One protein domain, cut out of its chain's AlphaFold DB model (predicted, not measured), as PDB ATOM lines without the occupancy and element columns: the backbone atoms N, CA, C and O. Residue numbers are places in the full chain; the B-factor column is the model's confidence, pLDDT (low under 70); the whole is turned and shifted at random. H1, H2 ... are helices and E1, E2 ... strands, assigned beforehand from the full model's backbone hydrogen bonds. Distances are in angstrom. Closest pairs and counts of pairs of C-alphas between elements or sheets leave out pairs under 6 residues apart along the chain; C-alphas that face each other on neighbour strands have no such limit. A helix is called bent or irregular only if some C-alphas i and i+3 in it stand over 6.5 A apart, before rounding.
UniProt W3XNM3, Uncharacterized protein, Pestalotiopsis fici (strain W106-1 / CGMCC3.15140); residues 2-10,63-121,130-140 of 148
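This is residues 2 to 10, 63 to 121 and 130 to 140 of the 148 residues of an uncharacterized protein of Pestalotiopsis fici (strain W106-1 / CGMCC3.15140) (UniProt W3XNM3). One strongly twisted, curved sheet makes the body: four long, bent strands, E2 to E5, fold back and forth as a meander, each the antiparallel neighbour of the one before, and the short strand E1 pairs along E2. Three very short helices sit round this sheet: H2 over E2, while H1 and H3 only graze it. The 79 printed residues include three named helices and five named strands, in the order E1, H1, E2, E3, E4, E5, H2, H3; the sheet order is E1 E2 E3 E4 E5, antiparallel throughout, and the class is mixed. The outline is elongated, 43 by 28 by 26 A, and only just compact, close to loose, with a radius of gyration of the C-alphas of 13.7 A.

Start at the hairpin of E2, residues 65 to 74, and E3, residues 81 to 92, where N 69 and O 88 are 2.9 A apart, within hydrogen-bond range. E3 bends by 83 degrees at residue 84. Next come the hairpins of E3 with E4, residues 99 to 106 (N 91 and O 101, 2.8 A), and of E4 with edge strand E5, residues 110 to 118 (N 102 and O 115, 2.8 A). At the other edge, E1, residues 2 to 4, has N 4 and O 68 of E2 at 3.0 A. H2, residues 131 to 134, has a height over the sheet of 7.6 A; its closest C-alphas to E2 are Tyr 134 and Arg 72, 6.1 A. H3, residues 136 to 140, comes closest to E3 at the C-alphas of Glu 136 and Tyr 83, 5.3 A. H1, residues 7 to 10, is apart from H2 and H3. The O i to N i+4 pair of H3 is within range; H1 and H2 are too short for one.

Find C-alpha 65 at (20.476, -56.130, -46.160); from there E2 runs 27.8 A. E3 spans 28.3 A, E4 19.9 A and E5 21.5 A, ending at C-alpha 118, (30.064, -59.985, -35.997).

The C-alphas farthest apart, Gln 63 and Glu 140, are 43.6 A apart. Residues 11 to 62 and 122 to 129 are not printed; the gaps are 22.5 A and 20.2 A between C-alphas. Of the links printed whole, no link is long. No printed residue is under 70 in pLDDT.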
ATOM      1  N   ILE A   2      28.479 -43.880 -38.931       91.75
ATOM      2  CA  ILE A   2      27.021 -43.769 -39.120       91.75
ATOM      3  C   ILE A   2      26.568 -44.642 -40.290       91.75
ATOM      4  O   ILE A   2      27.253 -44.720 -41.310       91.75
ATOM      5  N   LEU A   3      25.414 -45.298 -40.131       93.50
ATOM      6  CA  LEU A   3      24.816 -46.205 -41.111       93.50
ATOM      7  C   LEU A   3      23.401 -45.754 -41.481       93.50
ATOM      8  O   LEU A   3      22.632 -45.351 -40.614       93.50
ATOM      9  N   SER A   4      23.031 -45.885 -42.753       95.06
ATOM     10  CA  SER A   4      21.668 -45.613 -43.227       95.06
ATOM     11  C   SER A   4      21.337 -46.443 -44.464       95.06
ATOM     12  O   SER A   4      22.206 -46.740 -45.280       95.06
ATOM     13  N   THR A   5      20.068 -46.804 -44.640       94.81
ATOM     14  CA  THR A   5      19.560 -47.359 -45.908       94.81
ATOM     15  C   THR A   5      19.209 -46.268 -46.923       94.81
ATOM     16  O   THR A   5      19.057 -46.562 -48.104       94.81
ATOM     17  N   ASN A   6      19.085 -45.015 -46.475       95.31
ATOM     18  CA  ASN A   6      18.804 -43.847 -47.299       95.31
ATOM     19  C   ASN A   6      20.052 -42.960 -47.378       95.31
ATOM     20  O   ASN A   6      20.431 -42.306 -46.402       95.31
ATOM     21  N   GLU A   7      20.673 -42.945 -48.555       92.75
ATOM     22  CA  GLU A   7      21.893 -42.192 -48.834       92.75
ATOM     23  C   GLU A   7      21.694 -40.681 -48.674       92.75
ATOM     24  O   GLU A   7      22.490 -40.022 -48.012       92.75
ATOM     25  N   SER A   8      20.591 -40.127 -49.181       93.19
ATOM     26  CA  SER A   8      20.308 -38.693 -49.074       93.19
ATOM     27  C   SER A   8      20.147 -38.242 -47.622       93.19
ATOM     28  O   SER A   8      20.616 -37.167 -47.251       93.19
ATOM     29  N   ALA A   9      19.506 -39.064 -46.783       93.38
ATOM     30  CA  ALA A   9      19.387 -38.788 -45.351       93.38
ATOM     31  C   ALA A   9      20.752 -38.841 -44.649       93.38
ATOM     32  O   ALA A   9      21.038 -37.993 -43.807       93.38
ATOM     33  N   LEU A  10      21.605 -39.795 -45.037       93.50
ATOM     34  CA  LEU A  10      22.960 -39.931 -44.506       93.50
ATOM     35  C   LEU A  10      23.828 -38.723 -44.869       93.50
ATOM     36  O   LEU A  10      24.450 -38.131 -43.994       93.50
ATOM     37  N   GLN A  63      17.205 -62.694 -47.502       80.00
ATOM     38  CA  GLN A  63      17.545 -61.475 -48.227       80.00
ATOM     39  C   GLN A  63      18.642 -60.748 -47.446       80.00
ATOM     40  O   GLN A  63      18.446 -60.434 -46.270       80.00
ATOM     41  N   SER A  64      19.781 -60.511 -48.094       86.62
ATOM     42  CA  SER A  64      20.854 -59.681 -47.551       86.62
ATOM     43  C   SER A  64      20.393 -58.229 -47.444       86.62
ATOM     44  O   SER A  64      19.692 -57.744 -48.335       86.62
ATOM     45  N   LEU A  65      20.809 -57.535 -46.387       93.56
ATOM     46  CA  LEU A  65      20.476 -56.130 -46.160       93.56
ATOM     47  C   LEU A  65      21.744 -55.282 -46.229       93.56
ATOM     48  O   LEU A  65      22.691 -55.538 -45.488       93.56
ATOM     49  N   THR A  66      21.754 -54.287 -47.111       95.31
ATOM     50  CA  THR A  66      22.901 -53.394 -47.311       95.31
ATOM     51  C   THR A  66      22.594 -52.001 -46.777       95.31
ATOM     52  O   THR A  66      21.527 -51.454 -47.044       95.31
ATOM     53  N   TYR A  67      23.554 -51.438 -46.054       96.06
ATOM     54  CA  TYR A  67      23.555 -50.081 -45.528       96.06
ATOM     55  C   TYR A  67      24.694 -49.291 -46.158       96.06
ATOM     56  O   TYR A  67      25.782 -49.826 -46.381       96.06
ATOM     57  N   MET A  68      24.437 -48.013 -46.412       96.44
ATOM     58  CA  MET A  68      25.467 -47.027 -46.704       96.44
ATOM     59  C   MET A  68      26.133 -46.614 -45.398       96.44
ATOM     60  O   MET A  68      25.479 -46.535 -44.353       96.44
ATOM     61  N   LEU A  69      27.431 -46.367 -45.467       94.88
ATOM     62  CA  LEU A  69      28.288 -46.080 -44.333       94.88
ATOM     63  C   LEU A  69      29.026 -44.761 -44.577       94.88
ATOM     64  O   LEU A  69      29.600 -44.556 -45.644       94.88
ATOM     65  N   ARG A  70      29.041 -43.900 -43.556       94.19
ATOM     66  CA  ARG A  70      29.956 -42.761 -43.440       94.19
ATOM     67  C   ARG A  70      30.797 -42.907 -42.179       94.19
ATOM     68  O   ARG A  70      30.282 -43.229 -41.098       94.19
ATOM     69  N   SER A  71      32.092 -42.647 -42.286       92.50
ATOM     70  CA  SER A  71      33.001 -42.688 -41.143       92.50
ATOM     71  C   SER A  71      33.959 -41.513 -41.113       92.50
ATOM     72  O   SER A  71      34.595 -41.192 -42.105       92.50
ATOM     73  N   ARG A  72      34.102 -40.951 -39.918       92.25
ATOM     74  CA  ARG A  72      35.273 -40.208 -39.463       92.25
ATOM     75  C   ARG A  72      35.923 -41.025 -38.353       92.25
ATOM     76  O   ARG A  72      35.240 -41.845 -37.725       92.25
ATOM     77  N   CYS A  73      37.218 -40.852 -38.127       90.81
ATOM     78  CA  CYS A  73      37.918 -41.614 -37.099       90.81
ATOM     79  C   CYS A  73      39.082 -40.843 -36.490       90.81
ATOM     80  O   CYS A  73      39.628 -39.920 -37.089       90.81
ATOM     81  N   ARG A  74      39.493 -41.293 -35.309       91.12
ATOM     82  CA  ARG A  74      40.758 -40.925 -34.688       91.12
ATOM     83  C   ARG A  74      41.752 -42.058 -34.908       91.12
ATOM     84  O   ARG A  74      41.434 -43.220 -34.661       91.12
ATOM     85  N   GLU A  75      42.936 -41.721 -35.390       88.38
ATOM     86  CA  GLU A  75      44.042 -42.662 -35.509       88.38
ATOM     87  C   GLU A  75      44.458 -43.172 -34.121       88.38
ATOM     88  O   GLU A  75      44.568 -42.400 -33.171       88.38
ATOM     89  N   THR A  76      44.739 -44.468 -33.990       83.44
ATOM     90  CA  THR A  76      45.163 -45.074 -32.716       83.44
ATOM     91  C   THR A  76      46.639 -44.851 -32.374       83.44
ATOM     92  O   THR A  76      47.034 -45.123 -31.243       83.44
ATOM     93  N   GLY A  77      47.454 -44.378 -33.325       84.69
ATOM     94  CA  GLY A  77      48.876 -44.083 -33.132       84.69
ATOM     95  C   GLY A  77      49.093 -42.718 -32.484       84.69
ATOM     96  O   GLY A  77      49.300 -42.612 -31.277       84.69
ATOM     97  N   GLU A  78      49.028 -41.658 -33.287       84.56
ATOM     98  CA  GLU A  78      49.240 -40.286 -32.812       84.56
ATOM     99  C   GLU A  78      47.951 -39.605 -32.323       84.56
ATOM    100  O   GLU A  78      47.967 -38.432 -31.939       84.56
ATOM    101  N   GLY A  79      46.811 -40.298 -32.327       87.69
ATOM    102  CA  GLY A  79      45.542 -39.698 -31.922       87.69
ATOM    103  C   GLY A  79      45.020 -38.651 -32.910       87.69
ATOM    104  O   GLY A  79      44.178 -37.845 -32.519       87.69
ATOM    105  N   MET A  80      45.525 -38.621 -34.150       90.56
ATOM    106  CA  MET A  80      45.129 -37.644 -35.165       90.56
ATOM    107  C   MET A  80      43.669 -37.850 -35.582       90.56
ATOM    108  O   MET A  80      43.249 -38.964 -35.892       90.56
ATOM    109  N   ILE A  81      42.892 -36.767 -35.618       93.31
ATOM    110  CA  ILE A  81      41.523 -36.792 -36.139       93.31
ATOM    111  C   ILE A  81      41.556 -36.747 -37.671       93.31
ATOM    112  O   ILE A  81      42.104 -35.819 -38.267       93.31
ATOM    113  N   HIS A  82      40.902 -37.717 -38.306       92.25
ATOM    114  CA  HIS A  82      40.564 -37.707 -39.725       92.25
ATOM    115  C   HIS A  82      39.122 -37.222 -39.887       92.25
ATOM    116  O   HIS A  82      38.171 -37.989 -39.729       92.25
ATOM    117  N   TYR A  83      38.977 -35.924 -40.162       92.44
ATOM    118  CA  TYR A  83      37.680 -35.245 -40.214       92.44
ATOM    119  C   TYR A  83      36.961 -35.360 -41.563       92.44
ATOM    120  O   TYR A  83      35.749 -35.157 -41.638       92.44
ATOM    121  N   GLN A  84      37.700 -35.669 -42.632       91.38
ATOM    122  CA  GLN A  84      37.110 -35.963 -43.933       91.38
ATOM    123  C   GLN A  84      36.284 -37.239 -43.808       91.38
ATOM    124  O   GLN A  84      36.750 -38.242 -43.265       91.38
ATOM    125  N   ASP A  85      35.031 -37.171 -44.238       90.44
ATOM    126  CA  ASP A  85      34.122 -38.294 -44.159       90.44
ATOM    127  C   ASP A  85      34.408 -39.287 -45.284       90.44
ATOM    128  O   ASP A  85      34.369 -38.969 -46.469       90.44
ATOM    129  N   GLU A  86      34.686 -40.520 -44.886       92.44
ATOM    130  CA  GLU A  86      34.937 -41.623 -45.800       92.44
ATOM    131  C   GLU A  86      33.652 -42.414 -46.037       92.44
ATOM    132  O   GLU A  86      32.861 -42.660 -45.116       92.44
ATOM    133  N   GLU A  87      33.456 -42.823 -47.286       93.06
ATOM    134  CA  GLU A  87      32.308 -43.609 -47.726       93.06
ATOM    135  C   GLU A  87      32.575 -45.109 -47.615       93.06
ATOM    136  O   GLU A  87      33.702 -45.601 -47.742       93.06
ATOM    137  N   GLY A  88      31.497 -45.860 -47.428       95.00
ATOM    138  CA  GLY A  88      31.537 -47.304 -47.493       95.00
ATOM    139  C   GLY A  88      30.158 -47.935 -47.543       95.00
ATOM    140  O   GLY A  88      29.119 -47.272 -47.596       95.00
ATOM    141  N   THR A  89      30.151 -49.258 -47.465       96.94
ATOM    142  CA  THR A  89      28.942 -50.071 -47.402       96.94
ATOM    143  C   THR A  89      29.104 -51.196 -46.391       96.94
ATOM    144  O   THR A  89      30.195 -51.731 -46.199       96.94
ATOM    145  N   ILE A  90      28.001 -51.573 -45.748       96.38
ATOM    146  CA  ILE A  90      27.921 -52.750 -44.883       96.38
ATOM    147  C   ILE A  90      26.772 -53.626 -45.362       96.38
ATOM    148  O   ILE A  90      25.624 -53.190 -45.396       96.38
ATOM    149  N   THR A  91      27.060 -54.881 -45.686       96.44
ATOM    150  CA  THR A  91      26.064 -55.880 -46.074       96.44
ATOM    151  C   THR A  91      25.954 -56.959 -45.010       96.44
ATOM    152  O   THR A  91      26.881 -57.740 -44.779       96.44
ATOM    153  N   PHE A  92      24.783 -57.046 -44.388       95.06
ATOM    154  CA  PHE A  92      24.428 -58.117 -43.471       95.06
ATOM    155  C   PHE A  92      23.977 -59.356 -44.237       95.06
ATOM    156  O   PHE A  92      23.254 -59.276 -45.235       95.06
ATOM    157  N   LYS A  93      24.399 -60.524 -43.744       91.88
ATOM    158  CA  LYS A  93      24.083 -61.819 -44.365       91.88
ATOM    159  C   LYS A  93      22.589 -62.142 -44.326       91.88
ATOM    160  O   LYS A  93      22.093 -62.834 -45.209       91.88
ATOM    161  N   ASP A  94      21.897 -61.664 -43.301       90.38
ATOM    162  CA  ASP A  94      20.481 -61.906 -43.063       90.38
ATOM    163  C   ASP A  94      19.859 -60.767 -42.234       90.38
ATOM    164  O   ASP A  94      20.521 -59.800 -41.851       90.38
ATOM    165  N   LYS A  95      18.563 -60.901 -41.941       88.75
ATOM    166  CA  LYS A  95      17.781 -59.928 -41.165       88.75
ATOM    167  C   LYS A  95      18.076 -59.943 -39.661       88.75
ATOM    168  O   LYS A  95      17.511 -59.127 -38.945       88.75
ATOM    169  N   THR A  96      18.918 -60.855 -39.168       90.00
ATOM    170  CA  THR A  96      19.295 -60.898 -37.743       90.00
ATOM    171  C   THR A  96      20.366 -59.868 -37.400       90.00
ATOM    172  O   THR A  96      20.591 -59.589 -36.228       90.00
ATOM    173  N   LEU A  97      21.030 -59.302 -38.417       90.94
ATOM    174  CA  LEU A  97      22.080 -58.289 -38.279       90.94
ATOM    175  C   LEU A  97      23.282 -58.744 -37.424       90.94
ATOM    176  O   LEU A  97      24.043 -57.927 -36.912       90.94
ATOM    177  N   VAL A  98      23.491 -60.059 -37.283       93.50
ATOM    178  CA  VAL A  98      24.565 -60.614 -36.441       93.50
ATOM    179  C   VAL A  98      25.911 -60.628 -37.151       93.50
ATOM    180  O   VAL A  98      26.946 -60.523 -36.503       93.50
ATOM    181  N   SER A  99      25.950 -60.812 -38.469       95.06
ATOM    182  CA  SER A  99      27.201 -60.919 -39.229       95.06
ATOM    183  C   SER A  99      27.131 -60.118 -40.515       95.06
ATOM    184  O   SER A  99      26.134 -60.190 -41.239       95.06
ATOM    185  N   PHE A 100      28.216 -59.418 -40.823       95.75
ATOM    186  CA  PHE A 100      28.299 -58.558 -41.993       95.75
ATOM    187  C   PHE A 100      29.644 -58.662 -42.705       95.75
ATOM    188  O   PHE A 100      30.653 -59.081 -42.132       95.75
ATOM    189  N   THR A 101      29.624 -58.248 -43.964       96.75
ATOM    190  CA  THR A 101      30.802 -57.876 -44.741       96.75
ATOM    191  C   THR A 101      30.707 -56.384 -45.014       96.75
ATOM    192  O   THR A 101      29.633 -55.901 -45.362       96.75
ATOM    193  N   ALA A 102      31.801 -55.662 -44.851       95.81
ATOM    194  CA  ALA A 102      31.886 -54.236 -45.106       95.81
ATOM    195  C   ALA A 102      32.983 -53.941 -46.128       95.81
ATOM    196  O   ALA A 102      33.959 -54.688 -46.229       95.81
ATOM    197  N   ASP A 103      32.797 -52.860 -46.872       96.31
ATOM    198  CA  ASP A 103      33.770 -52.282 -47.793       96.31
ATOM    199  C   ASP A 103      33.818 -50.777 -47.520       96.31
ATOM    200  O   ASP A 103      32.790 -50.108 -47.632       96.31
ATOM    201  N   ALA A 104      34.960 -50.264 -47.069       93.94
ATOM    202  CA  ALA A 104      35.107 -48.858 -46.702       93.94
ATOM    203  C   ALA A 104      36.538 -48.363 -46.916       93.94
ATOM    204  O   ALA A 104      37.493 -49.147 -46.947       93.94
ATOM    205  N   ALA A 105      36.696 -47.047 -47.028       90.81
ATOM    206  CA  ALA A 105      37.994 -46.405 -46.890       90.81
ATOM    207  C   ALA A 105      38.315 -46.158 -45.408       90.81
ATOM    208  O   ALA A 105      37.489 -45.676 -44.637       90.81
ATOM    209  N   LEU A 106      39.528 -46.530 -45.006       87.31
ATOM    210  CA  LEU A 106      40.048 -46.361 -43.655       87.31
ATOM    211  C   LEU A 106      41.398 -45.643 -43.765       87.31
ATOM    212  O   LEU A 106      42.324 -46.226 -44.337       87.31
ATOM    213  N   PRO A 107      41.560 -44.426 -43.214       84.12
ATOM    214  CA  PRO A 107      42.765 -43.613 -43.404       84.12
ATOM    215  C   PRO A 107      44.087 -44.335 -43.102       84.12
ATOM    216  O   PRO A 107      45.078 -44.134 -43.797       84.12
ATOM    217  N   CYS A 108      44.091 -45.231 -42.113       76.38
ATOM    218  CA  CYS A 108      45.290 -45.944 -41.663       76.38
ATOM    219  C   CYS A 108      45.517 -47.295 -42.364       76.38
ATOM    220  O   CYS A 108      46.573 -47.901 -42.202       76.38
ATOM    221  N   VAL A 109      44.524 -47.806 -43.099       86.12
ATOM    222  CA  VAL A 109      44.568 -49.150 -43.713       86.12
ATOM    223  C   VAL A 109      44.599 -49.063 -45.238       86.12
ATOM    224  O   VAL A 109      45.279 -49.852 -45.889       86.12
ATOM    225  N   GLY A 110      43.878 -48.102 -45.815       87.44
ATOM    226  CA  GLY A 110      43.775 -47.889 -47.251       87.44
ATOM    227  C   GLY A 110      42.335 -47.691 -47.720       87.44
ATOM    228  O   GLY A 110      41.398 -47.556 -46.936       87.44
ATOM    229  N   ARG A 111      42.160 -47.677 -49.043       90.38
ATOM    230  CA  ARG A 111      40.858 -47.517 -49.707       90.38
ATOM    231  C   ARG A 111      40.297 -48.870 -50.142       90.38
ATOM    232  O   ARG A 111      41.074 -49.759 -50.488       90.38
ATOM    233  N   ASN A 112      38.968 -48.989 -50.200       90.62
ATOM    234  CA  ASN A 112      38.243 -50.205 -50.605       90.62
ATOM    235  C   ASN A 112      38.633 -51.444 -49.776       90.62
ATOM    236  O   ASN A 112      38.906 -52.529 -50.305       90.62
ATOM    237  N   VAL A 113      38.762 -51.255 -48.463       93.75
ATOM    238  CA  VAL A 113      39.162 -52.314 -47.544       93.75
ATOM    239  C   VAL A 113      37.945 -53.167 -47.238       93.75
ATOM    240  O   VAL A 113      36.984 -52.707 -46.621       93.75
ATOM    241  N   LYS A 114      38.015 -54.441 -47.626       95.88
ATOM    242  CA  LYS A 114      36.994 -55.431 -47.288       95.88
ATOM    243  C   LYS A 114      37.291 -56.071 -45.947       95.88
ATOM    244  O   LYS A 114      38.348 -56.671 -45.763       95.88
ATOM    245  N   PHE A 115      36.330 -56.014 -45.040       94.44
ATOM    246  CA  PHE A 115      36.421 -56.669 -43.741       94.44
ATOM    247  C   PHE A 115      35.103 -57.342 -43.373       94.44
ATOM    248  O   PHE A 115      34.046 -57.061 -43.932       94.44
ATOM    249  N   VAL A 116      35.177 -58.291 -42.446       95.94
ATOM    250  CA  VAL A 116      34.011 -59.005 -41.925       95.94
ATOM    251  C   VAL A 116      33.890 -58.743 -40.438       95.94
ATOM    252  O   VAL A 116      34.894 -58.623 -39.738       95.94
ATOM    253  N   GLY A 117      32.657 -58.674 -39.959       94.12
ATOM    254  CA  GLY A 117      32.372 -58.406 -38.561       94.12
ATOM    255  C   GLY A 117      31.214 -59.239 -38.044       94.12
ATOM    256  O   GLY A 117      30.398 -59.775 -38.804       94.12
ATOM    257  N   ARG A 118      31.159 -59.349 -36.719       94.94
ATOM    258  CA  ARG A 118      30.064 -59.985 -35.997       94.94
ATOM    259  C   ARG A 118      29.639 -59.088 -34.839       94.94
ATOM    260  O   ARG A 118      30.490 -58.626 -34.086       94.94
ATOM    261  N   LYS A 119      28.333 -58.883 -34.684       91.69
ATOM    262  CA  LYS A 119      27.745 -58.224 -33.518       91.69
ATOM    263  C   LYS A 119      27.979 -59.085 -32.274       91.69
ATOM    264  O   LYS A 119      27.702 -60.286 -32.297       91.69
ATOM    265  N   ILE A 120      28.506 -58.471 -31.218       91.38
ATOM    266  CA  ILE A 120      28.848 -59.150 -29.956       91.38
ATOM    267  C   ILE A 120      27.930 -58.776 -28.789       91.38
ATOM    268  O   ILE A 120      27.842 -59.551 -27.844       91.38
ATOM    269  N   SER A 121      27.241 -57.635 -28.861       90.75
ATOM    270  CA  SER A 121      26.285 -57.175 -27.851       90.75
ATOM    271  C   SER A 121      25.165 -56.369 -28.507       90.75
ATOM    272  O   SER A 121      25.387 -55.723 -29.535       90.75
ATOM    273  N   SER A 130      30.275 -38.030 -30.253       89.25
ATOM    274  CA  SER A 130      29.407 -37.542 -31.305       89.25
ATOM    275  C   SER A 130      30.132 -37.506 -32.654       89.25
ATOM    276  O   SER A 130      31.358 -37.556 -32.758       89.25
ATOM    277  N   TRP A 131      29.368 -37.360 -33.736       89.81
ATOM    278  CA  TRP A 131      29.938 -37.124 -35.069       89.81
ATOM    279  C   TRP A 131      30.773 -35.830 -35.141       89.81
ATOM    280  O   TRP A 131      31.755 -35.758 -35.891       89.81
ATOM    281  N   ASN A 132      30.406 -34.833 -34.332       90.25
ATOM    282  CA  ASN A 132      31.020 -33.507 -34.300       90.25
ATOM    283  C   ASN A 132      32.363 -33.502 -33.551       90.25
ATOM    284  O   ASN A 132      33.210 -32.647 -33.820       90.25
ATOM    285  N   ASP A 133      32.620 -34.496 -32.694       91.12
ATOM    286  CA  ASP A 133      33.926 -34.684 -32.040       91.12
ATOM    287  C   ASP A 133      35.041 -35.015 -33.039       91.12
ATOM    288  O   ASP A 133      36.223 -34.837 -32.754       91.12
ATOM    289  N   TYR A 134      34.661 -35.432 -34.246       92.00
ATOM    290  CA  TYR A 134      35.564 -35.686 -35.361       92.00
ATOM    291  C   TYR A 134      35.506 -34.587 -36.436       92.00
ATOM    292  O   TYR A 134      35.920 -34.816 -37.569       92.00
ATOM    293  N   SER A 135      34.963 -33.405 -36.129       92.25
ATOM    294  CA  SER A 135      34.891 -32.267 -37.058       92.25
ATOM    295  C   SER A 135      36.270 -31.675 -37.388       92.25
ATOM    296  O   SER A 135      37.249 -31.858 -36.660       92.25
ATOM    297  N   GLU A 136      36.346 -30.887 -38.466       92.31
ATOM    298  CA  GLU A 136      37.550 -30.107 -38.798       92.31
ATOM    299  C   GLU A 136      37.918 -29.145 -37.657       92.31
ATOM    300  O   GLU A 136      39.089 -28.984 -37.318       92.31
ATOM    301  N   ARG A 137      36.913 -28.568 -36.988       91.81
ATOM    302  CA  ARG A 137      37.111 -27.707 -35.817       91.81
ATOM    303  C   ARG A 137      37.765 -28.459 -34.657       91.81
ATOM    304  O   ARG A 137      38.640 -27.896 -33.993       91.81
ATOM    305  N   ALA A 138      37.352 -29.700 -34.397       92.19
ATOM    306  CA  ALA A 138      37.968 -30.549 -33.378       92.19
ATOM    307  C   ALA A 138      39.419 -30.895 -33.747       92.19
ATOM    308  O   ALA A 138      40.319 -30.709 -32.927       92.19
ATOM    309  N   TYR A 139      39.656 -31.286 -35.004       93.00
ATOM    310  CA  TYR A 139      40.997 -31.520 -35.539       93.00
ATOM    311  C   TYR A 139      41.918 -30.305 -35.350       93.00
ATOM    312  O   TYR A 139      43.014 -30.435 -34.804       93.00
ATOM    313  N   GLU A 140      41.471 -29.110 -35.737       93.56
ATOM    314  CA  GLU A 140      42.257 -27.880 -35.623       93.56
ATOM    315  C   GLU A 140      42.586 -27.524 -34.169       93.56
ATOM    316  O   GLU A 140      43.724 -27.167 -33.850       93.56
TER     317      GLU A 140